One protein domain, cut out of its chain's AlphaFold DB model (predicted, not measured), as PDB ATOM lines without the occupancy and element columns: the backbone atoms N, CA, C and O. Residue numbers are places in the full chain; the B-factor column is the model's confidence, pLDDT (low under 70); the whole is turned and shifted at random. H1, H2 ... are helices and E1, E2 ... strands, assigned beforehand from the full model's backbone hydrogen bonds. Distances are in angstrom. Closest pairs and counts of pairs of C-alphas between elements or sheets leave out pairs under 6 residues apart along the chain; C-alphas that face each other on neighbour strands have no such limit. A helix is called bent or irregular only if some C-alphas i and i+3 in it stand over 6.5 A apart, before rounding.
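What this domain is: This is residues 722 to 935 of the 935 residues of the protein "Carboxypeptidase regulatory-like domain protein" of Thermoplasmatales archaeon SCGC AB-539-C06 (UniProt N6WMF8). The model is a long rod with a six-stranded sheet, curled like part of a barrel, at one end, and a bundle of four long helices, H2, H3, H4 and H5, running up and down along the rest of its length. H1 packs on H2 as a fifth helix on the outside of the bundle, while residues 865 to 873 of H4 and 906 to 909 of H5 graze the sheet. The printed part has 214 residues with five named helices and six named strands, in the order H1 H2 E1 E2 E3 E4 H3 H4 E5 E6 H5. The sheet runs E4 E3 E2 E1 E6 E5, antiparallel throughout, and the class is mixed, helices and strands. The whole is loose, with a radius of gyration of the C-alphas of 21.0 A and spans of 75 by 34 by 25 A.

How they stand to each other: The sheet holds E1, residues 768 to 775, E2, 778 to 786, E3, 791 to 798, E4, 801 to 807, E5, 882 to 889, and E6, 895 to 904. E1 to E4 form a meander, each strand the antiparallel neighbour of the one before. N 772 of E1 and O 781 of E2 are 2.8 A apart, within hydrogen-bond range, as are N 795 of E3 and O 782 of E2 at 2.8 A and N 803 of E4 and O 796 of E3 at 2.8 A. E1 also neighbours E6, with N 771 and O 901 2.8 A apart, and E6 forms a hairpin with E5, with N 898 and O 886 2.7 A apart. It is a folded sheet, bent back on itself into two leaves: E4 E3 E2 face E6 E5, with E1 as the hinge. E5 bends by 55 degrees at residue 885 and E6 by 58 degrees at residue 899. H2, residues 747 to 764, is the hub and touches three helices. It touches H5, residues 906 to 933, at a shallow tilt of 19 degrees, opposite ways, the closest C-alphas being those of Ala 762 and Gly 907, 4.1 A apart. It touches H3, residues 811 to 840, at a shallow tilt of 22 degrees, with Leu 756 and Cys 828 closest, their C-alphas 6.0 A apart. H1, residues 722 to 741, forms a helical hairpin with H2 at 10 degrees, and the C-alphas of Thr 726 and Ala 761 are closest, at 5.1 A. H4, residues 845 to 876, forms a helical hairpin with H3, and the closest C-alphas, of Ser 834 and Pro 847, are 4.2 A apart. H4 also touches H5 at a shallow tilt of 24 degrees, closest at the C-alphas of Ala 855 and Val 915, 5.5 A apart. H3 and H5 are apart. H2 and H4 are only just apart, with closest C-alphas at 8.1 A. Every O i to N i+4 pair is within hydrogen-bond range in H1, H3, H4 and H5, and 13 of 14 are in H2.

Where its parts are: H1 begins at C-alpha 722, (-34.469, -12.312, -45.631), and is 28.7 A long; H2 is 26.8 A long. E1 begins at C-alpha 768, (-20.573, -3.734, -44.312); E2 is 26.2 A and E6 26.7 A long. H3 is 43.4 A, H4 46.7 A and H5 40.8 A long, and H5 ends at C-alpha 933, (-19.345, -28.008, -6.280).

The domain as a whole: The C-alphas farthest apart, those of Thr 892 and Ser 935, are 76.4 A apart. The printed part has no cut, and each link between successive named elements is tight. Mean pLDDT of the printed part is 83.8, and 33 residues are under 70, among them 799 to 812, 888 to 895 and 930 to 935.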
ATOM      1  N   PRO A 722     -35.097 -13.098 -46.692       84.06
ATOM      2  CA  PRO A 722     -34.469 -12.312 -45.631       84.06
ATOM      3  C   PRO A 722     -35.459 -11.586 -44.724       84.06
ATOM      4  O   PRO A 722     -35.323 -11.624 -43.502       84.06
ATOM      5  N   ILE A 723     -36.501 -10.990 -45.313       83.94
ATOM      6  CA  ILE A 723     -37.551 -10.285 -44.568       83.94
ATOM      7  C   ILE A 723     -38.230 -11.251 -43.592       83.94
ATOM      8  O   ILE A 723     -38.403 -10.934 -42.412       83.94
ATOM      9  N   VAL A 724     -38.565 -12.460 -44.051       87.50
ATOM     10  CA  VAL A 724     -39.160 -13.497 -43.199       87.50
ATOM     11  C   VAL A 724     -38.216 -13.901 -42.067       87.50
ATOM     12  O   VAL A 724     -38.660 -13.988 -40.922       87.50
ATOM     13  N   VAL A 725     -36.925 -14.116 -42.341       88.12
ATOM     14  CA  VAL A 725     -35.938 -14.496 -41.314       88.12
ATOM     15  C   VAL A 725     -35.812 -13.416 -40.239       88.12
ATOM     16  O   VAL A 725     -35.862 -13.746 -39.048       88.12
ATOM     17  N   THR A 726     -35.718 -12.141 -40.620       87.50
ATOM     18  CA  THR A 726     -35.639 -11.024 -39.667       87.50
ATOM     19  C   THR A 726     -36.918 -10.924 -38.830       87.50
ATOM     20  O   THR A 726     -36.849 -10.879 -37.598       87.50
ATOM     21  N   VAL A 727     -38.100 -10.989 -39.456       90.00
ATOM     22  CA  VAL A 727     -39.396 -10.923 -38.752       90.00
ATOM     23  C   VAL A 727     -39.584 -12.101 -37.791       90.00
ATOM     24  O   VAL A 727     -39.977 -11.902 -36.638       90.00
ATOM     25  N   VAL A 728     -39.277 -13.327 -38.223       92.44
ATOM     26  CA  VAL A 728     -39.369 -14.531 -37.382       92.44
ATOM     27  C   VAL A 728     -38.384 -14.453 -36.218       92.44
ATOM     28  O   VAL A 728     -38.761 -14.756 -35.086       92.44
ATOM     29  N   SER A 729     -37.152 -13.997 -36.454       90.44
ATOM     30  CA  SER A 729     -36.143 -13.839 -35.400       90.44
ATOM     31  C   SER A 729     -36.592 -12.826 -34.344       90.44
ATOM     32  O   SER A 729     -36.546 -13.121 -33.148       90.44
ATOM     33  N   LEU A 730     -37.123 -11.671 -34.761       91.31
ATOM     34  CA  LEU A 730     -37.686 -10.667 -33.853       91.31
ATOM     35  C   LEU A 730     -38.882 -11.213 -33.062       91.31
ATOM     36  O   LEU A 730     -38.956 -11.032 -31.844       91.31
ATOM     37  N   PHE A 731     -39.792 -11.932 -33.722       93.50
ATOM     38  CA  PHE A 731     -40.926 -12.575 -33.061       93.50
ATOM     39  C   PHE A 731     -40.470 -13.587 -31.999       93.50
ATOM     40  O   PHE A 731     -40.958 -13.561 -30.866       93.50
ATOM     41  N   LEU A 732     -39.493 -14.441 -32.322       92.62
ATOM     42  CA  LEU A 732     -38.934 -15.421 -31.391       92.62
ATOM     43  C   LEU A 732     -38.236 -14.754 -30.200       92.62
ATOM     44  O   LEU A 732     -38.386 -15.225 -29.072       92.62
ATOM     45  N   ILE A 733     -37.549 -13.627 -30.413       92.38
ATOM     46  CA  ILE A 733     -36.967 -12.820 -29.332       92.38
ATOM     47  C   ILE A 733     -38.067 -12.274 -28.408       92.38
ATOM     48  O   ILE A 733     -37.940 -12.387 -27.188       92.38
ATOM     49  N   ILE A 734     -39.171 -11.749 -28.947       92.31
ATOM     50  CA  ILE A 734     -40.303 -11.244 -28.144       92.31
ATOM     51  C   ILE A 734     -40.928 -12.371 -27.310       92.31
ATOM     52  O   ILE A 734     -41.134 -12.211 -26.103       92.31
ATOM     53  N   VAL A 735     -41.190 -13.530 -27.922       92.25
ATOM     54  CA  VAL A 735     -41.715 -14.712 -27.217       92.25
ATOM     55  C   VAL A 735     -40.754 -15.152 -26.111       92.25
ATOM     56  O   VAL A 735     -41.179 -15.434 -24.989       92.25
ATOM     57  N   LEU A 736     -39.452 -15.163 -26.393       92.12
ATOM     58  CA  LEU A 736     -38.420 -15.530 -25.432       92.12
ATOM     59  C   LEU A 736     -38.349 -14.548 -24.246       92.12
ATOM     60  O   LEU A 736     -38.205 -14.990 -23.104       92.12
ATOM     61  N   ILE A 737     -38.500 -13.240 -24.488       91.25
ATOM     62  CA  ILE A 737     -38.582 -12.215 -23.434       91.25
ATOM     63  C   ILE A 737     -39.790 -12.479 -22.531       91.25
ATOM     64  O   ILE A 737     -39.643 -12.482 -21.308       91.25
ATOM     65  N   LEU A 738     -40.964 -12.765 -23.104       91.19
ATOM     66  CA  LEU A 738     -42.158 -13.104 -22.325       91.19
ATOM     67  C   LEU A 738     -41.927 -14.358 -21.468       91.19
ATOM     68  O   LEU A 738     -42.182 -14.331 -20.265       91.19
ATOM     69  N   LEU A 739     -41.378 -15.430 -22.046       89.44
ATOM     70  CA  LEU A 739     -41.069 -16.667 -21.316       89.44
ATOM     71  C   LEU A 739     -40.078 -16.448 -20.163       89.44
ATOM     72  O   LEU A 739     -40.197 -17.090 -19.117       89.44
ATOM     73  N   PHE A 740     -39.117 -15.539 -20.328       89.62
ATOM     74  CA  PHE A 740     -38.182 -15.167 -19.271       89.62
ATOM     75  C   PHE A 740     -38.853 -14.347 -18.159       89.62
ATOM     76  O   PHE A 740     -38.662 -14.656 -16.981       89.62
ATOM     77  N   VAL A 741     -39.688 -13.360 -18.506       89.25
ATOM     78  CA  VAL A 741     -40.447 -12.544 -17.536       89.25
ATOM     79  C   VAL A 741     -41.405 -13.410 -16.711       89.25
ATOM     80  O   VAL A 741     -41.492 -13.242 -15.495       89.25
ATOM     81  N   PHE A 742     -42.054 -14.394 -17.338       89.31
ATOM     82  CA  PHE A 742     -42.893 -15.388 -16.658       89.31
ATOM     83  C   PHE A 742     -42.094 -16.507 -15.960       89.31
ATOM     84  O   PHE A 742     -42.682 -17.463 -15.462       89.31
ATOM     85  N   GLN A 743     -40.762 -16.387 -15.884       82.31
ATOM     86  CA  GLN A 743     -39.851 -17.303 -15.181       82.31
ATOM     87  C   GLN A 743     -39.883 -18.761 -15.678       82.31
ATOM     88  O   GLN A 743     -39.464 -19.675 -14.965       82.31
ATOM     89  N   HIS A 744     -40.318 -18.998 -16.918       83.19
ATOM     90  CA  HIS A 744     -40.325 -20.329 -17.534       83.19
ATOM     91  C   HIS A 744     -38.951 -20.756 -18.074       83.19
ATOM     92  O   HIS A 744     -38.734 -21.937 -18.341       83.19
ATOM     93  N   VAL A 745     -38.012 -19.816 -18.224       85.38
ATOM     94  CA  VAL A 745     -36.665 -20.055 -18.764       85.38
ATOM     95  C   VAL A 745     -35.612 -19.479 -17.818       85.38
ATOM     96  O   VAL A 745     -35.758 -18.379 -17.291       85.38
ATOM     97  N   SER A 746     -34.519 -20.215 -17.592       86.12
ATOM     98  CA  SER A 746     -33.403 -19.720 -16.769       86.12
ATOM     99  C   SER A 746     -32.607 -18.628 -17.489       86.12
ATOM    100  O   SER A 746     -32.455 -18.688 -18.706       86.12
ATOM    101  N   PHE A 747     -32.012 -17.693 -16.743       87.31
ATOM    102  CA  PHE A 747     -31.248 -16.574 -17.313       87.31
ATOM    103  C   PHE A 747     -30.146 -17.004 -18.303       87.31
ATOM    104  O   PHE A 747     -29.988 -16.392 -19.350       87.31
ATOM    105  N   THR A 748     -29.428 -18.102 -18.039       87.12
ATOM    106  CA  THR A 748     -28.392 -18.619 -18.959       87.12
ATOM    107  C   THR A 748     -28.973 -19.228 -20.234       87.12
ATOM    108  O   THR A 748     -28.407 -19.047 -21.304       87.12
ATOM    109  N   VAL A 749     -30.121 -19.910 -20.161       88.88
ATOM    110  CA  VAL A 749     -30.812 -20.411 -21.366       88.88
ATOM    111  C   VAL A 749     -31.388 -19.252 -22.180       88.88
ATOM    112  O   VAL A 749     -31.279 -19.262 -23.401       88.88
ATOM    113  N   PHE A 750     -31.933 -18.234 -21.508       92.25
ATOM    114  CA  PHE A 750     -32.411 -17.006 -22.143       92.25
ATOM    115  C   PHE A 750     -31.297 -16.323 -22.948       92.25
ATOM    116  O   PHE A 750     -31.476 -16.088 -24.139       92.25
ATOM    117  N   LEU A 751     -30.122 -16.102 -22.343       91.75
ATOM    118  CA  LEU A 751     -28.964 -15.495 -23.014       91.75
ATOM    119  C   LEU A 751     -28.476 -16.292 -24.236       91.75
ATOM    120  O   LEU A 751     -28.114 -15.701 -25.247       91.75
ATOM    121  N   LYS A 752     -28.482 -17.629 -24.171       93.31
ATOM    122  CA  LYS A 752     -28.082 -18.483 -25.304       93.31
ATOM    123  C   LYS A 752     -29.083 -18.428 -26.455       93.31
ATOM    124  O   LYS A 752     -28.673 -18.339 -27.605       93.31
ATOM    125  N   LEU A 753     -30.381 -18.474 -26.151       93.19
ATOM    126  CA  LEU A 753     -31.431 -18.426 -27.171       93.19
ATOM    127  C   LEU A 753     -31.546 -17.040 -27.814       93.19
ATOM    128  O   LEU A 753     -31.745 -16.962 -29.020       93.19
ATOM    129  N   ILE A 754     -31.357 -15.953 -27.055       94.50
ATOM    130  CA  ILE A 754     -31.336 -14.614 -27.654       94.50
ATOM    131  C   ILE A 754     -30.117 -14.439 -28.567       94.50
ATOM    132  O   ILE A 754     -30.267 -13.923 -29.665       94.50
ATOM    133  N   ALA A 755     -28.945 -14.963 -28.180       93.81
ATOM    134  CA  ALA A 755     -27.764 -14.966 -29.040       93.81
ATOM    135  C   ALA A 755     -28.004 -15.784 -30.319       93.81
ATOM    136  O   ALA A 755     -27.652 -15.330 -31.397       93.81
ATOM    137  N   LEU A 756     -28.660 -16.948 -30.222       95.00
ATOM    138  CA  LEU A 756     -29.022 -17.764 -31.384       95.00
ATOM    139  C   LEU A 756     -29.891 -16.989 -32.388       95.00
ATOM    140  O   LEU A 756     -29.579 -16.973 -33.574       95.00
ATOM    141  N   PHE A 757     -30.957 -16.331 -31.924       94.75
ATOM    142  CA  PHE A 757     -31.856 -15.583 -32.812       94.75
ATOM    143  C   PHE A 757     -31.216 -14.307 -33.370       94.75
ATOM    144  O   PHE A 757     -31.494 -13.941 -34.507       94.75
ATOM    145  N   ILE A 758     -30.321 -13.659 -32.615       94.25
ATOM    146  CA  ILE A 758     -29.543 -12.525 -33.127       94.25
ATOM    147  C   ILE A 758     -28.562 -12.986 -34.215       94.25
ATOM    148  O   ILE A 758     -28.439 -12.293 -35.216       94.25
ATOM    149  N   ILE A 759     -27.915 -14.152 -34.079       94.00
ATOM    150  CA  ILE A 759     -27.055 -14.717 -35.140       94.00
ATOM    151  C   ILE A 759     -27.873 -15.015 -36.403       94.00
ATOM    152  O   ILE A 759     -27.418 -14.728 -37.504       94.00
ATOM    153  N   MET A 760     -29.089 -15.555 -36.256       91.50
ATOM    154  CA  MET A 760     -29.976 -15.804 -37.400       91.50
ATOM    155  C   MET A 760     -30.362 -14.516 -38.136       91.50
ATOM    156  O   MET A 760     -30.339 -14.503 -39.360       91.50
ATOM    157  N   ALA A 761     -30.672 -13.439 -37.408       91.44
ATOM    158  CA  ALA A 761     -30.915 -12.131 -38.014       91.44
ATOM    159  C   ALA A 761     -29.635 -11.554 -38.646       91.44
ATOM    160  O   ALA A 761     -29.667 -11.082 -39.773       91.44
ATOM    161  N   ALA A 762     -28.490 -11.666 -37.968       93.31
ATOM    162  CA  ALA A 762     -27.209 -11.161 -38.458       93.31
ATOM    163  C   ALA A 762     -26.798 -11.754 -39.814       93.31
ATOM    164  O   ALA A 762     -26.126 -11.072 -40.575       93.31
ATOM    165  N   LEU A 763     -27.184 -12.998 -40.126       90.50
ATOM    166  CA  LEU A 763     -26.859 -13.657 -41.399       90.50
ATOM    167  C   LEU A 763     -27.435 -12.935 -42.624       90.50
ATOM    168  O   LEU A 763     -26.808 -12.958 -43.678       90.50
ATOM    169  N   VAL A 764     -28.614 -12.327 -42.486       89.50
ATOM    170  CA  VAL A 764     -29.379 -11.744 -43.602       89.50
ATOM    171  C   VAL A 764     -29.339 -10.211 -43.638       89.50
ATOM    172  O   VAL A 764     -29.913  -9.597 -44.539       89.50
ATOM    173  N   GLU A 765     -28.686  -9.601 -42.652       91.12
ATOM    174  CA  GLU A 765     -28.443  -8.161 -42.548       91.12
ATOM    175  C   GLU A 765     -27.078  -7.809 -43.164       91.12
ATOM    176  O   GLU A 765     -26.182  -8.659 -43.167       91.12
ATOM    177  N   PRO A 766     -26.870  -6.578 -43.658       91.81
ATOM    178  CA  PRO A 766     -25.595  -6.175 -44.244       91.81
ATOM    179  C   PRO A 766     -24.487  -6.159 -43.184       91.81
ATOM    180  O   PRO A 766     -24.650  -5.628 -42.081       91.81
ATOM    181  N   TRP A 767     -23.331  -6.747 -43.494       93.75
ATOM    182  CA  TRP A 767     -22.169  -6.765 -42.591       93.75
ATOM    183  C   TRP A 767     -21.248  -5.565 -42.794       93.75
ATOM    184  O   TRP A 767     -20.537  -5.177 -41.865       93.75
ATOM    185  N   TRP A 768     -21.298  -4.950 -43.971       93.31
ATOM    186  CA  TRP A 768     -20.573  -3.734 -44.312       93.31
ATOM    187  C   TRP A 768     -21.454  -2.850 -45.200       93.31
ATOM    188  O   TRP A 768     -22.267  -3.372 -45.965       93.31
ATOM    189  N   LEU A 769     -21.330  -1.533 -45.041       92.00
ATOM    190  CA  LEU A 769     -22.141  -0.525 -45.719       92.00
ATOM    191  C   LEU A 769     -21.256   0.645 -46.153       92.00
ATOM    192  O   LEU A 769     -20.456   1.140 -45.356       92.00
ATOM    193  N   LEU A 770     -21.475   1.115 -47.376       89.50
ATOM    194  CA  LEU A 770     -21.074   2.425 -47.872       89.50
ATOM    195  C   LEU A 770     -22.337   3.213 -48.181       89.50
ATOM    196  O   LEU A 770     -23.207   2.707 -48.872       89.50
ATOM    197  N   SER A 771     -22.436   4.439 -47.686       89.81
ATOM    198  CA  SER A 771     -23.557   5.333 -47.973       89.81
ATOM    199  C   SER A 771     -23.041   6.719 -48.316       89.81
ATOM    200  O   SER A 771     -22.186   7.243 -47.591       89.81
ATOM    201  N   GLY A 772     -23.581   7.326 -49.365       85.25
ATOM    202  CA  GLY A 772     -23.256   8.690 -49.746       85.25
ATOM    203  C   GLY A 772     -24.428   9.438 -50.358       85.25
ATOM    204  O   GLY A 772     -25.330   8.845 -50.944       85.25
ATOM    205  N   ASP A 773     -24.404  10.757 -50.218       85.50
ATOM    206  CA  ASP A 773     -25.426  11.651 -50.742       85.50
ATOM    207  C   ASP A 773     -24.820  12.877 -51.445       85.50
ATOM    208  O   ASP A 773     -23.728  13.367 -51.131       85.50
ATOM    209  N   ASN A 774     -25.532  13.369 -52.456       83.38
ATOM    210  CA  ASN A 774     -25.302  14.669 -53.068       83.38
ATOM    211  C   ASN A 774     -26.643  15.397 -53.221       83.38
ATOM    212  O   ASN A 774     -27.679  14.801 -53.499       83.38
ATOM    213  N   VAL A 775     -26.619  16.710 -53.007       74.31
ATOM    214  CA  VAL A 775     -27.799  17.580 -52.985       74.31
ATOM    215  C   VAL A 775     -28.081  18.192 -54.365       74.31
ATOM    216  O   VAL A 775     -29.201  18.627 -54.625       74.31
ATOM    217  N   SER A 776     -27.090  18.262 -55.263       69.25
ATOM    218  CA  SER A 776     -27.254  18.867 -56.592       69.25
ATOM    219  C   SER A 776     -26.308  18.244 -57.630       69.25
ATOM    220  O   SER A 776     -25.178  18.727 -57.764       69.25
ATOM    221  N   PRO A 777     -26.759  17.254 -58.425       66.50
ATOM    222  CA  PRO A 777     -28.101  16.646 -58.441       66.50
ATOM    223  C   PRO A 777     -28.415  15.833 -57.171       66.50
ATOM    224  O   PRO A 777     -27.493  15.436 -56.464       66.50
ATOM    225  N   MET A 778     -29.708  15.618 -56.870       76.62
ATOM    226  CA  MET A 778     -30.139  14.777 -55.743       76.62
ATOM    227  C   MET A 778     -29.827  13.316 -56.068       76.62
ATOM    228  O   MET A 778     -30.557  12.686 -56.837       76.62
ATOM    229  N   VAL A 779     -28.722  12.828 -55.510       79.31
ATOM    230  CA  VAL A 779     -28.187  11.490 -55.755       79.31
ATOM    231  C   VAL A 779     -27.912  10.822 -54.419       79.31
ATOM    232  O   VAL A 779     -27.195  11.382 -53.593       79.31
ATOM    233  N   GLU A 780     -28.466   9.634 -54.216       81.62
ATOM    234  CA  GLU A 780     -28.183   8.780 -53.064       81.62
ATOM    235  C   GLU A 780     -27.485   7.517 -53.564       81.62
ATOM    236  O   GLU A 780     -27.960   6.877 -54.500       81.62
ATOM    237  N   ARG A 781     -26.352   7.169 -52.956       83.38
ATOM    238  CA  ARG A 781     -25.588   5.957 -53.254       83.38
ATOM    239  C   ARG A 781     -25.512   5.081 -52.009       83.38
ATOM    240  O   ARG A 781     -25.172   5.580 -50.936       83.38
ATOM    241  N   SER A 782     -25.781   3.788 -52.145       84.00
ATOM    242  CA  SER A 782     -25.561   2.810 -51.078       84.00
ATOM    243  C   SER A 782     -24.971   1.519 -51.630       84.00
ATOM    244  O   SER A 782     -25.556   0.921 -52.530       84.00
ATOM    245  N   THR A 783     -23.852   1.069 -51.063       86.69
ATOM    246  CA  THR A 783     -23.262  -0.239 -51.353       86.69
ATOM    247  C   THR A 783     -23.318  -1.126 -50.115       86.69
ATOM    248  O   THR A 783     -22.734  -0.808 -49.078       86.69
ATOM    249  N   GLU A 784     -23.990  -2.267 -50.223       87.75
ATOM    250  CA  GLU A 784     -24.227  -3.190 -49.113       87.75
ATOM    251  C   GLU A 784     -23.581  -4.549 -49.378       87.75
ATOM    252  O   GLU A 784     -23.782  -5.142 -50.436       87.75
ATOM    253  N   LEU A 785     -22.820  -5.063 -48.404       88.81
ATOM    254  CA  LEU A 785     -22.268  -6.421 -48.445       88.81
ATOM    255  C   LEU A 785     -23.069  -7.353 -47.537       88.81
ATOM    256  O   LEU A 785     -23.073  -7.201 -46.307       88.81
ATOM    257  N   PHE A 786     -23.670  -8.370 -48.143       86.88
ATOM    258  CA  PHE A 786     -24.394  -9.433 -47.465       86.88
ATOM    259  C   PHE A 786     -23.535 -10.688 -47.333       86.88
ATOM    260  O   PHE A 786     -22.710 -11.003 -48.188       86.88
ATOM    261  N   VAL A 787     -23.746 -11.424 -46.240       87.31
ATOM    262  CA  VAL A 787     -23.153 -12.757 -46.065       87.31
ATOM    263  C   VAL A 787     -24.086 -13.844 -46.601       87.31
ATOM    264  O   VAL A 787     -23.602 -14.864 -47.072       87.31
ATOM    265  N   LEU A 788     -25.410 -13.644 -46.556       84.38
ATOM    266  CA  LEU A 788     -26.393 -14.585 -47.098       84.38
ATOM    267  C   LEU A 788     -27.492 -13.860 -47.914       84.38
ATOM    268  O   LEU A 788     -28.331 -13.184 -47.306       84.38
ATOM    269  N   PRO A 789     -27.556 -14.059 -49.247       78.06
ATOM    270  CA  PRO A 789     -26.517 -14.680 -50.083       78.06
ATOM    271  C   PRO A 789     -25.212 -13.852 -50.069       78.06
ATOM    272  O   PRO A 789     -25.264 -12.665 -49.741       78.06
ATOM    273  N   PRO A 790     -24.045 -14.454 -50.365       81.56
ATOM    274  CA  PRO A 790     -22.779 -13.731 -50.460       81.56
ATOM    275  C   PRO A 790     -22.793 -12.817 -51.692       81.56
ATOM    276  O   PRO A 790     -22.411 -13.222 -52.786       81.56
ATOM    277  N   ALA A 791     -23.270 -11.587 -51.513       79.50
ATOM    278  CA  ALA A 791     -23.451 -10.616 -52.584       79.50
ATOM    279  C   ALA A 791     -23.110  -9.206 -52.101       79.50
ATOM    280  O   ALA A 791     -23.381  -8.846 -50.951       79.50
ATOM    281  N   MET A 792     -22.541  -8.403 -52.998       81.25
ATOM    282  CA  MET A 792     -22.372  -6.969 -52.805       81.25
ATOM    283  C   MET A 792     -23.222  -6.232 -53.838       81.25
ATOM    284  O   MET A 792     -23.073  -6.453 -55.038       81.25
ATOM    285  N   VAL A 793     -24.120  -5.374 -53.364       78.44
ATOM    286  CA  VAL A 793     -25.068  -4.646 -54.212       78.44
ATOM    287  C   VAL A 793     -24.786  -3.161 -54.089       78.44
ATOM    288  O   VAL A 793     -24.790  -2.641 -52.974       78.44
ATOM    289  N   ASP A 794     -24.536  -2.499 -55.217       78.81
ATOM    290  CA  ASP A 794     -24.444  -1.043 -55.311       78.81
ATOM    291  C   ASP A 794     -25.771  -0.485 -55.828       78.81
ATOM    292  O   ASP A 794     -26.377  -1.015 -56.763       78.81
ATOM    293  N   SER A 795     -26.240   0.581 -55.199       76.25
ATOM    294  CA  SER A 795     -27.497   1.241 -55.519       76.25
ATOM    295  C   SER A 795     -27.261   2.725 -55.700       76.25
ATOM    296  O   SER A 795     -26.643   3.363 -54.850       76.25
ATOM    297  N   VAL A 796     -27.769   3.278 -56.800       75.44
ATOM    298  CA  VAL A 796     -27.686   4.705 -57.110       75.44
ATOM    299  C   VAL A 796     -29.091   5.197 -57.429       75.44
ATOM    300  O   VAL A 796     -29.719   4.760 -58.387       75.44
ATOM    301  N   ALA A 797     -29.611   6.110 -56.616       73.31
ATOM    302  CA  ALA A 797     -30.900   6.748 -56.837       73.31
ATOM    303  C   ALA A 797     -30.687   8.201 -57.266       73.31
ATOM    304  O   ALA A 797     -30.123   8.989 -56.514       73.31
ATOM    305  N   CYS A 798     -31.164   8.574 -58.455       70.00
ATOM    306  CA  CYS A 798     -31.113   9.943 -58.971       70.00
ATOM    307  C   CYS A 798     -32.528  10.436 -59.284       70.00
ATOM    308  O   CYS A 798     -33.242   9.836 -60.084       70.00
ATOM    309  N   ASN A 799     -32.958  11.533 -58.651       65.62
ATOM    310  CA  ASN A 799     -34.286  12.138 -58.864       65.62
ATOM    311  C   ASN A 799     -35.481  11.153 -58.771       65.62
ATOM    312  O   ASN A 799     -36.529  11.390 -59.374       65.62
ATOM    313  N   GLY A 800     -35.345  10.070 -57.996       60.91
ATOM    314  CA  GLY A 800     -36.377   9.044 -57.803       60.91
ATOM    315  C   GLY A 800     -36.317   7.850 -58.764       60.91
ATOM    316  O   GLY A 800     -37.111   6.930 -58.594       60.91
ATOM    317  N   GLU A 801     -35.395   7.829 -59.732       61.62
ATOM    318  CA  GLU A 801     -35.065   6.626 -60.506       61.62
ATOM    319  C   GLU A 801     -33.869   5.917 -59.860       61.62
ATOM    320  O   GLU A 801     -32.865   6.557 -59.549       61.62
ATOM    321  N   MET A 802     -33.999   4.611 -59.617       65.31
ATOM    322  CA  MET A 802     -32.991   3.785 -58.951       65.31
ATOM    323  C   MET A 802     -32.352   2.840 -59.964       65.31
ATOM    324  O   MET A 802     -33.056   2.105 -60.656       65.31
ATOM    325  N   THR A 803     -31.028   2.848 -60.031       65.12
ATOM    326  CA  THR A 803     -30.239   1.825 -60.710       65.12
ATOM    327  C   THR A 803     -29.563   0.954 -59.663       65.12
ATOM    328  O   THR A 803     -29.115   1.423 -58.613       65.12
ATOM    329  N   LEU A 804     -29.542  -0.345 -59.935       65.88
ATOM    330  CA  LEU A 804     -28.917  -1.346 -59.088       65.88
ATOM    331  C   LEU A 804     -27.885  -2.083 -59.925       65.88
ATOM    332  O   LEU A 804     -28.181  -2.503 -61.042       65.88
ATOM    333  N   ASN A 805     -26.694  -2.245 -59.365       69.19
ATOM    334  CA  ASN A 805     -25.598  -2.982 -59.969       69.19
ATOM    335  C   ASN A 805     -25.081  -4.008 -58.958       69.19
ATOM    336  O   ASN A 805     -24.981  -3.736 -57.759       69.19
ATOM    337  N   MET A 806     -24.747  -5.204 -59.431       69.00
ATOM    338  CA  MET A 806     -24.069  -6.197 -58.605       69.00
ATOM    339  C   MET A 806     -22.562  -5.985 -58.731       69.00
ATOM    340  O   MET A 806     -22.024  -6.065 -59.832       69.00
ATOM    341  N   ALA A 807     -21.878  -5.729 -57.617       68.12
ATOM    342  CA  ALA A 807     -20.424  -5.629 -57.627       68.12
ATOM    343  C   ALA A 807     -19.803  -7.029 -57.735       68.12
ATOM    344  O   ALA A 807     -20.258  -7.972 -57.077       68.12
ATOM    345  N   SER A 808     -18.734  -7.174 -58.524       64.50
ATOM    346  CA  SER A 808     -18.004  -8.445 -58.585       64.50
ATOM    347  C   SER A 808     -17.201  -8.657 -57.316       64.50
ATOM    348  O   SER A 808     -16.264  -7.911 -57.031       64.50
ATOM    349  N   LEU A 809     -17.530  -9.713 -56.582       68.00
ATOM    350  CA  LEU A 809     -16.664 -10.239 -55.539       68.00
ATOM    351  C   LEU A 809     -15.732 -11.289 -56.159       68.00
ATOM    352  O   LEU A 809     -16.229 -12.172 -56.855       68.00
ATOM    353  N   PRO A 810     -14.412 -11.248 -55.897       67.50
ATOM    354  CA  PRO A 810     -13.510 -12.315 -56.322       67.50
ATOM    355  C   PRO A 810     -13.984 -13.681 -55.807       67.50
ATOM    356  O   PRO A 810     -14.386 -13.784 -54.645       67.50
ATOM    357  N   ASP A 811     -13.857 -14.741 -56.610       67.12
ATOM    358  CA  ASP A 811     -14.309 -16.098 -56.243       67.12
ATOM    359  C   ASP A 811     -13.689 -16.607 -54.934       67.12
ATOM    360  O   ASP A 811     -14.314 -17.292 -54.123       67.12
ATOM    361  N   LEU A 812     -12.434 -16.227 -54.683       68.50
ATOM    362  CA  LEU A 812     -11.762 -16.536 -53.426       68.50
ATOM    363  C   LEU A 812     -12.493 -15.918 -52.223       68.50
ATOM    364  O   LEU A 812     -12.538 -16.512 -51.144       68.50
ATOM    365  N   PHE A 813     -13.060 -14.723 -52.400       75.62
ATOM    366  CA  PHE A 813     -13.789 -14.019 -51.358       75.62
ATOM    367  C   PHE A 813     -15.211 -14.551 -51.181       75.62
ATOM    368  O   PHE A 813     -15.641 -14.725 -50.040       75.62
ATOM    369  N   THR A 814     -15.925 -14.882 -52.258       77.56
ATOM    370  CA  THR A 814     -17.242 -15.534 -52.147       77.56
ATOM    371  C   THR A 814     -17.116 -16.897 -51.462       77.56
ATOM    372  O   THR A 814     -17.810 -17.149 -50.477       77.56
ATOM    373  N   GLY A 815     -16.122 -17.710 -51.841       79.56
ATOM    374  CA  GLY A 815     -15.813 -18.972 -51.159       79.56
ATOM    375  C   GLY A 815     -15.409 -18.790 -49.687       79.56
ATOM    376  O   GLY A 815     -15.716 -19.629 -48.832       79.56
ATOM    377  N   PHE A 816     -14.761 -17.672 -49.351       84.88
ATOM    378  CA  PHE A 816     -14.485 -17.291 -47.966       84.88
ATOM    379  C   PHE A 816     -15.768 -16.958 -47.183       84.88
ATOM    380  O   PHE A 816     -15.928 -17.436 -46.054       84.88
ATOM    381  N   LEU A 817     -16.700 -16.197 -47.769       87.25
ATOM    382  CA  LEU A 817     -18.001 -15.901 -47.162       87.25
ATOM    383  C   LEU A 817     -18.827 -17.181 -46.962       87.25
ATOM    384  O   LEU A 817     -19.371 -17.389 -45.874       87.25
ATOM    385  N   ASP A 818     -18.826 -18.098 -47.930       86.50
ATOM    386  CA  ASP A 818     -19.484 -19.404 -47.810       86.50
ATOM    387  C   ASP A 818     -18.929 -20.229 -46.642       86.50
ATOM    388  O   ASP A 818     -19.677 -20.790 -45.830       86.50
ATOM    389  N   ALA A 819     -17.603 -20.258 -46.487       88.88
ATOM    390  CA  ALA A 819     -16.969 -20.913 -45.348       88.88
ATOM    391  C   ALA A 819     -17.403 -20.277 -44.014       88.88
ATOM    392  O   ALA A 819     -17.657 -20.992 -43.035       88.88
ATOM    393  N   MET A 820     -17.549 -18.948 -43.958       90.56
ATOM    394  CA  MET A 820     -18.071 -18.262 -42.773       90.56
ATOM    395  C   MET A 820     -19.519 -18.650 -42.457       90.56
ATOM    396  O   MET A 820     -19.839 -18.860 -41.283       90.56
ATOM    397  N   ILE A 821     -20.383 -18.789 -43.470       91.06
ATOM    398  CA  ILE A 821     -21.769 -19.255 -43.299       91.06
ATOM    399  C   ILE A 821     -21.774 -20.641 -42.648       91.06
ATOM    400  O   ILE A 821     -22.476 -20.855 -41.656       91.06
ATOM    401  N   LEU A 822     -20.937 -21.569 -43.129       91.44
ATOM    402  CA  LEU A 822     -20.808 -22.910 -42.548       91.44
ATOM    403  C   LEU A 822     -20.372 -22.861 -41.075       91.44
ATOM    404  O   LEU A 822     -20.940 -23.570 -40.234       91.44
ATOM    405  N   PHE A 823     -19.415 -21.995 -40.724       91.38
ATOM    406  CA  PHE A 823     -19.011 -21.800 -39.329       91.38
ATOM    407  C   PHE A 823     -20.135 -21.214 -38.469       91.38
ATOM    408  O   PHE A 823     -20.326 -21.663 -37.336       91.38
ATOM    409  N   MET A 824     -20.912 -20.263 -38.987       91.06
ATOM    410  CA  MET A 824     -22.058 -19.695 -38.271       91.06
ATOM    411  C   MET A 824     -23.170 -20.727 -38.053       91.06
ATOM    412  O   MET A 824     -23.687 -20.835 -36.938       91.06
ATOM    413  N   ILE A 825     -23.473 -21.561 -39.052       93.00
ATOM    414  CA  ILE A 825     -24.409 -22.689 -38.912       93.00
ATOM    415  C   ILE A 825     -23.919 -23.648 -37.819       93.00
ATOM    416  O   ILE A 825     -24.685 -24.033 -36.930       93.00
ATOM    417  N   PHE A 826     -22.629 -23.993 -37.819       93.88
ATOM    418  CA  PHE A 826     -22.044 -24.843 -36.783       93.88
ATOM    419  C   PHE A 826     -22.122 -24.207 -35.383       93.88
ATOM    420  O   PHE A 826     -22.379 -24.905 -34.395       93.88
ATOM    421  N   CYS A 827     -21.983 -22.882 -35.281       94.19
ATOM    422  CA  CYS A 827     -22.187 -22.149 -34.031       94.19
ATOM    423  C   CYS A 827     -23.640 -22.248 -33.550       94.19
ATOM    424  O   CYS A 827     -23.870 -22.577 -32.385       94.19
ATOM    425  N   CYS A 828     -24.619 -22.057 -34.439       94.19
ATOM    426  CA  CYS A 828     -26.041 -22.231 -34.131       94.19
ATOM    427  C   CYS A 828     -26.352 -23.650 -33.623       94.19
ATOM    428  O   CYS A 828     -27.080 -23.817 -32.637       94.19
ATOM    429  N   ILE A 829     -25.747 -24.677 -34.232       94.81
ATOM    430  CA  ILE A 829     -25.866 -26.075 -33.788       94.81
ATOM    431  C   ILE A 829     -25.256 -26.254 -32.390       94.81
ATOM    432  O   ILE A 829     -25.905 -26.815 -31.505       94.81
ATOM    433  N   CYS A 830     -24.049 -25.737 -32.144       93.12
ATOM    434  CA  CYS A 830     -23.397 -25.805 -30.832       93.12
ATOM    435  C   CYS A 830     -24.226 -25.129 -29.728       93.12
ATOM    436  O   CYS A 830     -24.382 -25.686 -28.635       93.12
ATOM    437  N   ILE A 831     -24.798 -23.953 -30.007       93.62
ATOM    438  CA  ILE A 831     -25.669 -23.231 -29.068       93.62
ATOM    439  C   ILE A 831     -26.931 -24.053 -28.782       93.62
ATOM    440  O   ILE A 831     -27.292 -24.242 -27.617       93.62
ATOM    441  N   SER A 832     -27.550 -24.616 -29.821       93.06
ATOM    442  CA  SER A 832     -28.747 -25.457 -29.700       93.06
ATOM    443  C   SER A 832     -28.487 -26.716 -28.865       93.06
ATOM    444  O   SER A 832     -29.255 -27.030 -27.953       93.06
ATOM    445  N   ILE A 833     -27.357 -27.399 -29.095       92.31
ATOM    446  CA  ILE A 833     -26.919 -28.554 -28.295       92.31
ATOM    447  C   ILE A 833     -26.663 -28.138 -26.843       92.31
ATOM    448  O   ILE A 833     -27.082 -28.843 -25.923       92.31
ATOM    449  N   SER A 834     -26.022 -26.988 -26.607       90.75
ATOM    450  CA  SER A 834     -25.789 -26.484 -25.250       90.75
ATOM    451  C   SER A 834     -27.096 -26.259 -24.490       90.75
ATOM    452  O   SER A 834     -27.223 -26.698 -23.343       90.75
ATOM    453  N   VAL A 835     -28.083 -25.625 -25.131       90.25
ATOM    454  CA  VAL A 835     -29.412 -25.405 -24.548       90.25
ATOM    455  C   VAL A 835     -30.105 -26.740 -24.269       90.25
ATOM    456  O   VAL A 835     -30.554 -26.962 -23.144       90.25
ATOM    457  N   GLY A 836     -30.123 -27.665 -25.235       87.31
ATOM    458  CA  GLY A 836     -30.734 -28.987 -25.071       87.31
ATOM    459  C   GLY A 836     -30.113 -29.794 -23.926       87.31
ATOM    460  O   GLY A 836     -30.824 -30.317 -23.067       87.31
ATOM    461  N   LEU A 837     -28.779 -29.833 -23.842       87.19
ATOM    462  CA  LEU A 837     -28.063 -30.507 -22.755       87.19
ATOM    463  C   LEU A 837     -28.317 -29.854 -21.396       87.19
ATOM    464  O   LEU A 837     -28.406 -30.557 -20.393       87.19
ATOM    465  N   GLN A 838     -28.448 -28.528 -21.346       85.06
ATOM    466  CA  GLN A 838     -28.735 -27.803 -20.111       85.06
ATOM    467  C   GLN A 838     -30.163 -28.044 -19.600       85.06
ATOM    468  O   GLN A 838     -30.381 -28.013 -18.388       85.06
ATOM    469  N   VAL A 839     -31.118 -28.282 -20.502       83.12
ATOM    470  CA  VAL A 839     -32.500 -28.647 -20.158       83.12
ATOM    471  C   VAL A 839     -32.593 -30.112 -19.713       83.12
ATOM    472  O   VAL A 839     -33.296 -30.411 -18.751       83.12
ATOM    473  N   LEU A 840     -31.861 -31.024 -20.366       82.38
ATOM    474  CA  LEU A 840     -31.941 -32.471 -20.115       82.38
ATOM    475  C   LEU A 840     -31.070 -32.965 -18.948       82.38
ATOM    476  O   LEU A 840     -31.452 -33.906 -18.252       82.38
ATOM    477  N   TYR A 841     -29.899 -32.363 -18.717       73.69
ATOM    478  CA  TYR A 841     -28.917 -32.855 -17.748       73.69
ATOM    479  C   TYR A 841     -28.598 -31.831 -16.653       73.69
ATOM    480  O   TYR A 841     -28.368 -30.649 -16.888       73.69
ATOM    481  N   SER A 842     -28.467 -32.311 -15.413       64.56
ATOM    482  CA  SER A 842     -28.161 -31.469 -14.245       64.56
ATOM    483  C   SER A 842     -26.689 -31.027 -14.140       64.56
ATOM    484  O   SER A 842     -26.353 -30.216 -13.261       64.56
ATOM    485  N   ARG A 843     -25.811 -31.558 -15.009       67.69
ATOM    486  CA  ARG A 843     -24.367 -31.272 -15.070       67.69
ATOM    487  C   ARG A 843     -24.085 -30.118 -16.034       67.69
ATOM    488  O   ARG A 843     -24.364 -30.211 -17.220       67.69
ATOM    489  N   ARG A 844     -23.456 -29.054 -15.525       71.88
ATOM    490  CA  ARG A 844     -23.205 -27.802 -16.268       71.88
ATOM    491  C   ARG A 844     -21.924 -27.783 -17.113       71.88
ATOM    492  O   ARG A 844     -21.729 -26.845 -17.870       71.88
ATOM    493  N   PHE A 845     -21.081 -28.815 -17.022       78.44
ATOM    494  CA  PHE A 845     -19.789 -28.847 -17.719       78.44
ATOM    495  C   PHE A 845     -19.921 -28.985 -19.245       78.44
ATOM    496  O   PHE A 845     -19.323 -28.209 -19.975       78.44
ATOM    497  N   LEU A 846     -20.737 -29.923 -19.743       82.00
ATOM    498  CA  LEU A 846     -20.901 -30.130 -21.191       82.00
ATOM    499  C   LEU A 846     -21.584 -28.938 -21.899       82.00
ATOM    500  O   LEU A 846     -21.049 -28.498 -22.914       82.00
ATOM    501  N   PRO A 847     -22.681 -28.344 -21.374       83.25
ATOM    502  CA  PRO A 847     -23.247 -27.118 -21.945       83.25
ATOM    503  C   PRO A 847     -22.250 -25.954 -22.019       83.25
ATOM    504  O   PRO A 847     -22.278 -25.192 -22.985       83.25
ATOM    505  N   LEU A 848     -21.369 -25.825 -21.018       85.81
ATOM    506  CA  LEU A 848     -20.324 -24.803 -20.988       85.81
ATOM    507  C   LEU A 848     -19.318 -25.005 -22.130       85.81
ATOM    508  O   LEU A 848     -19.015 -24.045 -22.826       85.81
ATOM    509  N   VAL A 849     -18.863 -26.242 -22.368       87.69
ATOM    510  CA  VAL A 849     -17.919 -26.560 -23.457       87.69
ATOM    511  C   VAL A 849     -18.480 -26.143 -24.818       87.69
ATOM    512  O   VAL A 849     -17.803 -25.436 -25.557       87.69
ATOM    513  N   PHE A 850     -19.728 -26.505 -25.132       90.38
ATOM    514  CA  PHE A 850     -20.342 -26.149 -26.419       90.38
ATOM    515  C   PHE A 850     -20.539 -24.637 -26.603       90.38
ATOM    516  O   PHE A 850     -20.348 -24.130 -27.705       90.38
ATOM    517  N   VAL A 851     -20.865 -23.896 -25.537       91.00
ATOM    518  CA  VAL A 851     -20.979 -22.424 -25.599       91.00
ATOM    519  C   VAL A 851     -19.618 -21.763 -25.756       91.00
ATOM    520  O   VAL A 851     -19.503 -20.804 -26.508       91.00
ATOM    521  N   SER A 852     -18.584 -22.280 -25.091       90.62
ATOM    522  CA  SER A 852     -17.217 -21.792 -25.274       90.62
ATOM    523  C   SER A 852     -16.715 -22.042 -26.696       90.62
ATOM    524  O   SER A 852     -16.130 -21.138 -27.280       90.62
ATOM    525  N   ILE A 853     -16.994 -23.217 -27.275       93.25
ATOM    526  CA  ILE A 853     -16.672 -23.515 -28.679       93.25
ATOM    527  C   ILE A 853     -17.397 -22.537 -29.612       93.25
ATOM    528  O   ILE A 853     -16.747 -21.916 -30.446       93.25
ATOM    529  N   ALA A 854     -18.709 -22.340 -29.435       94.00
ATOM    530  CA  ALA A 854     -19.483 -21.409 -30.257       94.00
ATOM    531  C   ALA A 854     -18.974 -19.959 -30.152       94.00
ATOM    532  O   ALA A 854     -18.836 -19.282 -31.163       94.00
ATOM    533  N   ALA A 855     -18.646 -19.488 -28.944       93.56
ATOM    534  CA  ALA A 855     -18.128 -18.136 -28.737       93.56
ATOM    535  C   ALA A 855     -16.748 -17.929 -29.384       93.56
ATOM    536  O   ALA A 855     -16.512 -16.888 -29.990       93.56
ATOM    537  N   VAL A 856     -15.847 -18.914 -29.278       94.50
ATOM    538  CA  VAL A 856     -14.518 -18.857 -29.913       94.50
ATOM    539  C   VAL A 856     -14.642 -18.881 -31.434       94.50
ATOM    540  O   VAL A 856     -13.985 -18.091 -32.102       94.50
ATOM    541  N   LEU A 857     -15.498 -19.743 -31.985       93.88
ATOM    542  CA  LEU A 857     -15.709 -19.823 -33.429       93.88
ATOM    543  C   LEU A 857     -16.316 -18.536 -33.995       93.88
ATOM    544  O   LEU A 857     -15.794 -18.022 -34.975       93.88
ATOM    545  N   LEU A 858     -17.339 -17.961 -33.356       93.62
ATOM    546  CA  LEU A 858     -17.888 -16.665 -33.778       93.62
ATOM    547  C   LEU A 858     -16.853 -15.541 -33.689       93.62
ATOM    548  O   LEU A 858     -16.808 -14.679 -34.560       93.62
ATOM    549  N   PHE A 859     -15.988 -15.556 -32.672       94.19
ATOM    550  CA  PHE A 859     -14.891 -14.596 -32.586       94.19
ATOM    551  C   PHE A 859     -13.899 -14.752 -33.749       94.19
ATOM    552  O   PHE A 859     -13.469 -13.752 -34.319       94.19
ATOM    553  N   ILE A 860     -13.577 -15.989 -34.143       93.44
ATOM    554  CA  ILE A 860     -12.757 -16.263 -35.331       93.44
ATOM    555  C   ILE A 860     -13.456 -15.751 -36.597       93.44
ATOM    556  O   ILE A 860     -12.799 -15.099 -37.396       93.44
ATOM    557  N   VAL A 861     -14.766 -15.974 -36.754       94.00
ATOM    558  CA  VAL A 861     -15.555 -15.470 -37.897       94.00
ATOM    559  C   VAL A 861     -15.499 -13.939 -37.980       94.00
ATOM    560  O   VAL A 861     -15.244 -13.400 -39.051       94.00
ATOM    561  N   LEU A 862     -15.664 -13.230 -36.857       94.50
ATOM    562  CA  LEU A 862     -15.570 -11.764 -36.811       94.50
ATOM    563  C   LEU A 862     -14.166 -11.256 -37.164       94.50
ATOM    564  O   LEU A 862     -14.032 -10.301 -37.927       94.50
ATOM    565  N   MET A 863     -13.121 -11.892 -36.626       92.69
ATOM    566  CA  MET A 863     -11.731 -11.543 -36.932       92.69
ATOM    567  C   MET A 863     -11.390 -11.819 -38.396       92.69
ATOM    568  O   MET A 863     -10.735 -11.001 -39.035       92.69
ATOM    569  N   ALA A 864     -11.851 -12.953 -38.923       90.88
ATOM    570  CA  ALA A 864     -11.649 -13.338 -40.307       90.88
ATOM    571  C   ALA A 864     -12.348 -12.354 -41.250       90.88
ATOM    572  O   ALA A 864     -11.707 -11.862 -42.172       90.88
ATOM    573  N   PHE A 865     -13.614 -12.006 -40.987       92.38
ATOM    574  CA  PHE A 865     -14.340 -11.009 -41.779       92.38
ATOM    575  C   PHE A 865     -13.666  -9.644 -41.723       92.38
ATOM    576  O   PHE A 865     -13.416  -9.043 -42.760       92.38
ATOM    577  N   GLY A 866     -13.335  -9.161 -40.521       91.06
ATOM    578  CA  GLY A 866     -12.689  -7.863 -40.353       91.06
ATOM    579  C   GLY A 866     -11.343  -7.789 -41.075       91.06
ATOM    580  O   GLY A 866     -11.046  -6.776 -41.697       91.06
ATOM    581  N   PHE A 867     -10.554  -8.867 -41.046       87.88
ATOM    582  CA  PHE A 867      -9.296  -8.950 -41.786       87.88
ATOM    583  C   PHE A 867      -9.515  -9.017 -43.303       87.88
ATOM    584  O   PHE A 867      -8.910  -8.232 -44.029       87.88
ATOM    585  N   GLY A 868     -10.390  -9.913 -43.773       84.56
ATOM    586  CA  GLY A 868     -10.693 -10.082 -45.196       84.56
ATOM    587  C   GLY A 868     -11.256  -8.804 -45.811       84.56
ATOM    588  O   GLY A 868     -10.710  -8.293 -46.784       84.56
ATOM    589  N   MET A 869     -12.267  -8.214 -45.170       86.50
ATOM    590  CA  MET A 869     -12.856  -6.952 -45.609       86.50
ATOM    591  C   MET A 869     -11.861  -5.789 -45.509       86.50
ATOM    592  O   MET A 869     -11.845  -4.930 -46.378       86.50
ATOM    593  N   SER A 870     -10.982  -5.762 -44.498       87.06
ATOM    594  CA  SER A 870      -9.942  -4.729 -44.420       87.06
ATOM    595  C   SER A 870      -8.965  -4.804 -45.586       87.06
ATOM    596  O   SER A 870      -8.555  -3.754 -46.060       87.06
ATOM    597  N   LYS A 871      -8.579  -6.007 -46.028       79.81
ATOM    598  CA  LYS A 871      -7.687  -6.181 -47.184       79.81
ATOM    599  C   LYS A 871      -8.353  -5.730 -48.477       79.81
ATOM    600  O   LYS A 871      -7.729  -5.080 -49.300       79.81
ATOM    601  N   ILE A 872      -9.638  -6.019 -48.596       77.12
ATOM    602  CA  ILE A 872     -10.454  -5.645 -49.741       77.12
ATOM    603  C   ILE A 872     -10.682  -4.129 -49.806       77.12
ATOM    604  O   ILE A 872     -10.420  -3.512 -50.833       77.12
ATOM    605  N   CYS A 873     -11.093  -3.497 -48.704       80.75
ATOM    606  CA  CYS A 873     -11.261  -2.046 -48.660       80.75
ATOM    607  C   CYS A 873      -9.932  -1.289 -48.770       80.75
ATOM    608  O   CYS A 873      -9.953  -0.128 -49.147       80.75
ATOM    609  N   GLU A 874      -8.790  -1.892 -48.424       77.25
ATOM    610  CA  GLU A 874      -7.464  -1.298 -48.651       77.25
ATOM    611  C   GLU A 874      -7.181  -1.134 -50.155       77.25
ATOM    612  O   GLU A 874      -6.614  -0.120 -50.548       77.25
ATOM    613  N   ILE A 875      -7.643  -2.085 -50.981       68.44
ATOM    614  CA  ILE A 875      -7.490  -2.096 -52.449       68.44
ATOM    615  C   ILE A 875      -8.386  -1.061 -53.130       68.44
ATOM    616  O   ILE A 875      -7.968  -0.404 -54.079       68.44
ATOM    617  N   SER A 876      -9.608  -0.884 -52.641       72.62
ATOM    618  CA  SER A 876     -10.583  -0.004 -53.281       72.62
ATOM    619  C   SER A 876     -10.665   1.377 -52.627       72.62
ATOM    620  O   SER A 876     -10.440   2.397 -53.271       72.62
ATOM    621  N   LEU A 877     -10.924   1.402 -51.319       77.31
ATOM    622  CA  LEU A 877     -11.284   2.593 -50.547       77.31
ATOM    623  C   LEU A 877     -10.149   3.118 -49.638       77.31
ATOM    624  O   LEU A 877     -10.338   4.064 -48.872       77.31
ATOM    625  N   GLY A 878      -8.974   2.482 -49.657       74.25
ATOM    626  CA  GLY A 878      -7.827   2.772 -48.787       74.25
ATOM    627  C   GLY A 878      -7.938   2.259 -47.340       74.25
ATOM    628  O   GLY A 878      -6.940   2.251 -46.618       74.25
ATOM    629  N   GLY A 879      -9.106   1.791 -46.884       83.00
ATOM    630  CA  GLY A 879      -9.262   1.209 -45.545       83.00
ATOM    631  C   GLY A 879     -10.692   0.805 -45.176       83.00
ATOM    632  O   GLY A 879     -11.657   1.237 -45.797       83.00
ATOM    633  N   LEU A 880     -10.835  -0.020 -44.126       87.38
ATOM    634  CA  LEU A 880     -12.122  -0.608 -43.699       87.38
ATOM    635  C   LEU A 880     -13.181   0.425 -43.270       87.38
ATOM    636  O   LEU A 880     -14.376   0.161 -43.397       87.38
ATOM    637  N   TYR A 881     -12.739   1.568 -42.746       90.56
ATOM    638  CA  TYR A 881     -13.582   2.691 -42.342       90.56
ATOM    639  C   TYR A 881     -13.036   3.969 -42.959       90.56
ATOM    640  O   TYR A 881     -11.819   4.176 -42.940       90.56
ATOM    641  N   GLY A 882     -13.914   4.847 -43.424       87.06
ATOM    642  CA  GLY A 882     -13.494   6.118 -43.992       87.06
ATOM    643  C   GLY A 882     -14.651   6.979 -44.471       87.06
ATOM    644  O   GLY A 882     -15.816   6.584 -44.421       87.06
ATOM    645  N   GLU A 883     -14.287   8.181 -44.902       87.69
ATOM    646  CA  GLU A 883     -15.164   9.158 -45.540       87.69
ATOM    647  C   GLU A 883     -14.399   9.781 -46.715       87.69
ATOM    648  O   GLU A 883     -13.196  10.040 -46.608       87.69
ATOM    649  N   GLY A 884     -15.073  10.020 -47.838       83.12
ATOM    650  CA  GLY A 884     -14.443  10.516 -49.059       83.12
ATOM    651  C   GLY A 884     -15.447  10.953 -50.122       83.12
ATOM    652  O   GLY A 884     -16.634  10.655 -50.034       83.12
ATOM    653  N   LEU A 885     -14.965  11.684 -51.127       82.00
ATOM    654  CA  LEU A 885     -15.745  11.995 -52.326       82.00
ATOM    655  C   LEU A 885     -15.522  10.879 -53.345       82.00
ATOM    656  O   LEU A 885     -14.389  10.674 -53.769       82.00
ATOM    657  N   LEU A 886     -16.598  10.196 -53.712       79.44
ATOM    658  CA  LEU A 886     -16.608   9.084 -54.659       79.44
ATOM    659  C   LEU A 886     -17.408   9.490 -55.891       79.44
ATOM    660  O   LEU A 886     -18.429  10.163 -55.754       79.44
ATOM    661  N   SER A 887     -16.946   9.151 -57.088       72.06
ATOM    662  CA  SER A 887     -17.749   9.383 -58.288       72.06
ATOM    663  C   SER A 887     -18.874   8.356 -58.378       72.06
ATOM    664  O   SER A 887     -18.842   7.280 -57.793       72.06
ATOM    665  N   THR A 888     -19.944   8.719 -59.063       68.56
ATOM    666  CA  THR A 888     -20.977   7.774 -59.463       68.56
ATOM    667  C   THR A 888     -21.435   8.155 -60.856       68.56
ATOM    668  O   THR A 888     -21.674   9.336 -61.126       68.56
ATOM    669  N   SER A 889     -21.532   7.175 -61.745       64.31
ATOM    670  CA  SER A 889     -22.161   7.357 -63.046       64.31
ATOM    671  C   SER A 889     -23.673   7.471 -62.857       64.31
ATOM    672  O   SER A 889     -24.301   6.709 -62.119       64.31
ATOM    673  N   LEU A 890     -24.264   8.489 -63.473       63.59
ATOM    674  CA  LEU A 890     -25.711   8.632 -63.568       63.59
ATOM    675  C   LEU A 890     -26.244   7.854 -64.771       63.59
ATOM    676  O   LEU A 890     -25.517   7.585 -65.722       63.59
ATOM    677  N   PHE A 891     -27.558   7.620 -64.788       56.53
ATOM    678  CA  PHE A 891     -28.281   7.079 -65.949       56.53
ATOM    679  C   PHE A 891     -28.030   7.871 -67.250       56.53
ATOM    680  O   PHE A 891     -28.159   7.340 -68.344       56.53
ATOM    681  N   THR A 892     -27.657   9.150 -67.144       53.50
ATOM    682  CA  THR A 892     -27.327  10.017 -68.285       53.50
ATOM    683  C   THR A 892     -25.897   9.847 -68.811       53.50
ATOM    684  O   THR A 892     -25.530  10.540 -69.756       53.50
ATOM    685  N   GLY A 893     -25.077   8.992 -68.189       52.88
ATOM    686  CA  GLY A 893     -23.645   8.855 -68.476       52.88
ATOM    687  C   GLY A 893     -22.769   9.954 -67.856       52.88
ATOM    688  O   GLY A 893     -21.554   9.952 -68.037       52.88
ATOM    689  N   GLU A 894     -23.348  10.902 -67.111       62.56
ATOM    690  CA  GLU A 894     -22.585  11.937 -66.403       62.56
ATOM    691  C   GLU A 894     -22.067  11.415 -65.055       62.56
ATOM    692  O   GLU A 894     -22.827  10.855 -64.266       62.56
ATOM    693  N   ALA A 895     -20.784  11.642 -64.758       67.06
ATOM    694  CA  ALA A 895     -20.197  11.314 -63.461       67.06
ATOM    695  C   ALA A 895     -20.413  12.450 -62.448       67.06
ATOM    696  O   ALA A 895     -20.044  13.603 -62.693       67.06
ATOM    697  N   VAL A 896     -20.969  12.128 -61.279       76.00
ATOM    698  CA  VAL A 896     -21.193  13.073 -60.174       76.00
ATOM    699  C   VAL A 896     -20.411  12.635 -58.943       76.00
ATOM    700  O   VAL A 896     -20.413  11.466 -58.583       76.00
ATOM    701  N   LEU A 897     -19.756  13.582 -58.267       79.56
ATOM    702  CA  LEU A 897     -19.070  13.323 -56.999       79.56
ATOM    703  C   LEU A 897     -20.073  13.298 -55.841       79.56
ATOM    704  O   LEU A 897     -20.824  14.252 -55.654       79.56
ATOM    705  N   VAL A 898     -20.055  12.239 -55.041       82.38
ATOM    706  CA  VAL A 898     -20.953  11.969 -53.915       82.38
ATOM    707  C   VAL A 898     -20.138  11.906 -52.624       82.38
ATOM    708  O   VAL A 898     -19.113  11.226 -52.551       82.38
ATOM    709  N   SER A 899     -20.588  12.618 -51.587       85.62
ATOM    710  CA  SER A 899     -19.954  12.566 -50.268       85.62
ATOM    711  C   SER A 899     -20.327  11.255 -49.593       85.62
ATOM    712  O   SER A 899     -21.479  11.072 -49.218       85.62
ATOM    713  N   SER A 900     -19.365  10.350 -49.443       87.81
ATOM    714  CA  SER A 900     -19.599   8.964 -49.032       87.81
ATOM    715  C   SER A 900     -18.880   8.620 -47.729       87.81
ATOM    716  O   SER A 900     -17.795   9.128 -47.448       87.81
ATOM    717  N   SER A 901     -19.478   7.730 -46.940       90.56
ATOM    718  CA  SER A 901     -18.930   7.167 -45.700       90.56
ATOM    719  C   SER A 901     -19.107   5.653 -45.691       90.56
ATOM    720  O   SER A 901     -20.103   5.152 -46.213       90.56
ATOM    721  N   TRP A 902     -18.152   4.915 -45.126       91.38
ATOM    722  CA  TRP A 902     -18.198   3.452 -45.126       91.38
ATOM    723  C   TRP A 902     -17.671   2.809 -43.843       91.38
ATOM    724  O   TRP A 902     -16.822   3.362 -43.136       91.38
ATOM    725  N   GLY A 903     -18.173   1.608 -43.540       93.31
ATOM    726  CA  GLY A 903     -17.761   0.838 -42.371       93.31
ATOM    727  C   GLY A 903     -18.578  -0.428 -42.109       93.31
ATOM    728  O   GLY A 903     -19.458  -0.819 -42.875       93.31
ATOM    729  N   LEU A 904     -18.279  -1.084 -40.983       94.25
ATOM    730  CA  LEU A 904     -19.026  -2.259 -40.521       94.25
ATOM    731  C   LEU A 904     -20.474  -1.895 -40.167       94.25
ATOM    732  O   LEU A 904     -20.725  -0.904 -39.483       94.25
ATOM    733  N   SER A 905     -21.408  -2.740 -40.596       94.31
ATOM    734  CA  SER A 905     -22.849  -2.483 -40.537       94.31
ATOM    735  C   SER A 905     -23.571  -3.381 -39.513       94.31
ATOM    736  O   SER A 905     -22.959  -3.995 -38.625       94.31
ATOM    737  N   THR A 906     -24.902  -3.404 -39.578       92.25
ATOM    738  CA  THR A 906     -25.816  -4.004 -38.599       92.25
ATOM    739  C   THR A 906     -25.542  -5.486 -38.371       92.25
ATOM    740  O   THR A 906     -25.431  -5.901 -37.216       92.25
ATOM    741  N   GLY A 907     -25.353  -6.279 -39.427       93.06
ATOM    742  CA  GLY A 907     -25.091  -7.717 -39.338       93.06
ATOM    743  C   GLY A 907     -23.835  -8.036 -38.522       93.06
ATOM    744  O   GLY A 907     -23.877  -8.844 -37.588       93.06
ATOM    745  N   PHE A 908     -22.738  -7.311 -38.768       94.56
ATOM    746  CA  PHE A 908     -21.501  -7.464 -37.998       94.56
ATOM    747  C   PHE A 908     -21.714  -7.101 -36.520       94.56
ATOM    748  O   PHE A 908     -21.327  -7.848 -35.616       94.56
ATOM    749  N   CYS A 909     -22.395  -5.983 -36.251       94.69
ATOM    750  CA  CYS A 909     -22.674  -5.517 -34.890       94.69
ATOM    751  C   CYS A 909     -23.587  -6.478 -34.103       94.69
ATOM    752  O   CYS A 909     -23.376  -6.713 -32.904       94.69
ATOM    753  N   LEU A 910     -24.578  -7.083 -34.763       94.62
ATOM    754  CA  LEU A 910     -25.443  -8.117 -34.189       94.62
ATOM    755  C   LEU A 910     -24.641  -9.380 -33.837       94.62
ATOM    756  O   LEU A 910     -24.813  -9.961 -32.758       94.62
ATOM    757  N   CYS A 911     -23.696  -9.769 -34.691       94.56
ATOM    758  CA  CYS A 911     -22.814 -10.901 -34.433       94.56
ATOM    759  C   CYS A 911     -21.872 -10.640 -33.234       94.56
ATOM    760  O   CYS A 911     -21.786 -11.471 -32.324       94.56
ATOM    761  N   VAL A 912     -21.272  -9.445 -33.129       95.19
ATOM    762  CA  VAL A 912     -20.489  -9.016 -31.946       95.19
ATOM    763  C   VAL A 912     -21.331  -9.078 -30.666       95.19
ATOM    764  O   VAL A 912     -20.891  -9.612 -29.641       95.19
ATOM    765  N   THR A 913     -22.569  -8.584 -30.727       94.94
ATOM    766  CA  THR A 913     -23.510  -8.624 -29.597       94.94
ATOM    767  C   THR A 913     -23.789 -10.065 -29.159       94.94
ATOM    768  O   THR A 913     -23.813 -10.366 -27.963       94.94
ATOM    769  N   SER A 914     -23.922 -10.983 -30.115       94.62
ATOM    770  CA  SER A 914     -24.139 -12.407 -29.846       94.62
ATOM    771  C   SER A 914     -22.953 -13.052 -29.129       94.62
ATOM    772  O   SER A 914     -23.152 -13.776 -28.149       94.62
ATOM    773  N   VAL A 915     -21.716 -12.738 -29.531       94.88
ATOM    774  CA  VAL A 915     -20.504 -13.200 -28.827       94.88
ATOM    775  C   VAL A 915     -20.502 -12.718 -27.378       94.88
ATOM    776  O   VAL A 915     -20.270 -13.513 -26.463       94.88
ATOM    777  N   PHE A 916     -20.829 -11.445 -27.141       94.88
ATOM    778  CA  PHE A 916     -20.889 -10.886 -25.791       94.88
ATOM    779  C   PHE A 916     -21.927 -11.603 -24.909       94.88
ATOM    780  O   PHE A 916     -21.629 -11.973 -23.769       94.88
ATOM    781  N   LEU A 917     -23.117 -11.887 -25.449       93.88
ATOM    782  CA  LEU A 917     -24.171 -12.636 -24.753       93.88
ATOM    783  C   LEU A 917     -23.743 -14.072 -24.409       93.88
ATOM    784  O   LEU A 917     -24.000 -14.543 -23.295       93.88
ATOM    785  N   LEU A 918     -23.047 -14.757 -25.321       93.38
ATOM    786  CA  LEU A 918     -22.522 -16.105 -25.086       93.38
ATOM    787  C   LEU A 918     -21.426 -16.117 -24.015       93.38
ATOM    788  O   LEU A 918     -21.442 -16.988 -23.140       93.38
ATOM    789  N   VAL A 919     -20.515 -15.139 -24.026       92.56
ATOM    790  CA  VAL A 919     -19.466 -14.995 -23.002       92.56
ATOM    791  C   VAL A 919     -20.084 -14.739 -21.629       92.56
ATOM    792  O   VAL A 919     -19.736 -15.430 -20.668       92.56
ATOM    793  N   ILE A 920     -21.052 -13.817 -21.528       92.00
ATOM    794  CA  ILE A 920     -21.789 -13.575 -20.280       92.00
ATOM    795  C   ILE A 920     -22.462 -14.865 -19.811       92.00
ATOM    796  O   ILE A 920     -22.297 -15.261 -18.653       92.00
ATOM    797  N   SER A 921     -23.171 -15.564 -20.701       90.56
ATOM    798  CA  SER A 921     -23.810 -16.832 -20.352       90.56
ATOM    799  C   SER A 921     -22.802 -17.864 -19.837       90.56
ATOM    800  O   SER A 921     -23.097 -18.562 -18.864       90.56
ATOM    801  N   GLY A 922     -21.628 -17.969 -20.462       87.00
ATOM    802  CA  GLY A 922     -20.560 -18.876 -20.045       87.00
ATOM    803  C   GLY A 922     -20.017 -18.547 -18.651       87.00
ATOM    804  O   GLY A 922     -19.879 -19.444 -17.817       87.00
ATOM    805  N   ILE A 923     -19.784 -17.263 -18.352       87.88
ATOM    806  CA  ILE A 923     -19.339 -16.801 -17.024       87.88
ATOM    807  C   ILE A 923     -20.367 -17.180 -15.950       87.88
ATOM    808  O   ILE A 923     -20.001 -17.725 -14.903       87.88
ATOM    809  N   PHE A 924     -21.656 -16.954 -16.212       85.12
ATOM    810  CA  PHE A 924     -22.719 -17.341 -15.282       85.12
ATOM    811  C   PHE A 924     -22.796 -18.859 -15.082       85.12
ATOM    812  O   PHE A 924     -22.957 -19.311 -13.946       85.12
ATOM    813  N   ASP A 925     -22.629 -19.656 -16.140       83.12
ATOM    814  CA  ASP A 925     -22.567 -21.117 -16.024       83.12
ATOM    815  C   ASP A 925     -21.370 -21.576 -15.166       83.12
ATOM    816  O   ASP A 925     -21.530 -22.475 -14.335       83.12
ATOM    817  N   VAL A 926     -20.206 -20.917 -15.262       83.81
ATOM    818  CA  VAL A 926     -19.033 -21.190 -14.402       83.81
ATOM    819  C   VAL A 926     -19.305 -20.822 -12.942       83.81
ATOM    820  O   VAL A 926     -18.992 -21.603 -12.036       83.81
ATOM    821  N   MET A 927     -19.903 -19.655 -12.684       81.69
ATOM    822  CA  MET A 927     -20.250 -19.216 -11.324       81.69
ATOM    823  C   MET A 927     -21.253 -20.166 -10.659       81.69
ATOM    824  O   MET A 927     -21.100 -20.517  -9.486       81.69
ATOM    825  N   LEU A 928     -22.264 -20.611 -11.410       74.06
ATOM    826  CA  LEU A 928     -23.270 -21.562 -10.940       74.06
ATOM    827  C   LEU A 928     -22.686 -22.967 -10.745       74.06
ATOM    828  O   LEU A 928     -23.048 -23.644  -9.783       74.06
ATOM    829  N   TRP A 929     -21.755 -23.394 -11.604       71.44
ATOM    830  CA  TRP A 929     -21.028 -24.652 -11.434       71.44
ATOM    831  C   TRP A 929     -20.177 -24.645 -10.157       71.44
ATOM    832  O   TRP A 929     -20.296 -25.567  -9.352       71.44
ATOM    833  N   ARG A 930     -19.406 -23.576  -9.903       69.56
ATOM    834  CA  ARG A 930     -18.589 -23.444  -8.682       69.56
ATOM    835  C   ARG A 930     -19.433 -23.463  -7.408       69.56
ATOM    836  O   ARG A 930     -19.084 -24.192  -6.487       69.56
ATOM    837  N   LYS A 931     -20.569 -22.750  -7.381       64.12
ATOM    838  CA  LYS A 931     -21.496 -22.756  -6.231       64.12
ATOM    839  C   LYS A 931     -22.038 -24.149  -5.897       64.12
ATOM    840  O   LYS A 931     -22.245 -24.432  -4.724       64.12
ATOM    841  N   LYS A 932     -22.252 -24.998  -6.908       60.28
ATOM    842  CA  LYS A 932     -22.815 -26.353  -6.767       60.28
ATOM    843  C   LYS A 932     -21.766 -27.430  -6.451       60.28
ATOM    844  O   LYS A 932     -22.138 -28.523  -6.056       60.28
ATOM    845  N   VAL A 933     -20.479 -27.145  -6.674       58.91
ATOM    846  CA  VAL A 933     -19.345 -28.008  -6.280       58.91
ATOM    847  C   VAL A 933     -18.851 -27.660  -4.867       58.91
ATOM    848  O   VAL A 933     -18.294 -28.516  -4.188       58.91
ATOM    849  N   SER A 934     -19.062 -26.417  -4.413       49.91
ATOM    850  CA  SER A 934     -18.761 -25.965  -3.044       49.91
ATOM    851  C   SER A 934     -19.871 -26.235  -2.015       49.91
ATOM    852  O   SER A 934     -19.638 -26.029  -0.826       49.91
ATOM    853  N   SER A 935     -21.069 -26.622  -2.470       43.50
ATOM    854  CA  SER A 935     -22.206 -27.087  -1.655       43.50
ATOM    855  C   SER A 935     -22.318 -28.598  -1.740       43.50
ATOM    856  O   SER A 935     -22.582 -29.231  -0.700       43.50
TER     857      SER A 935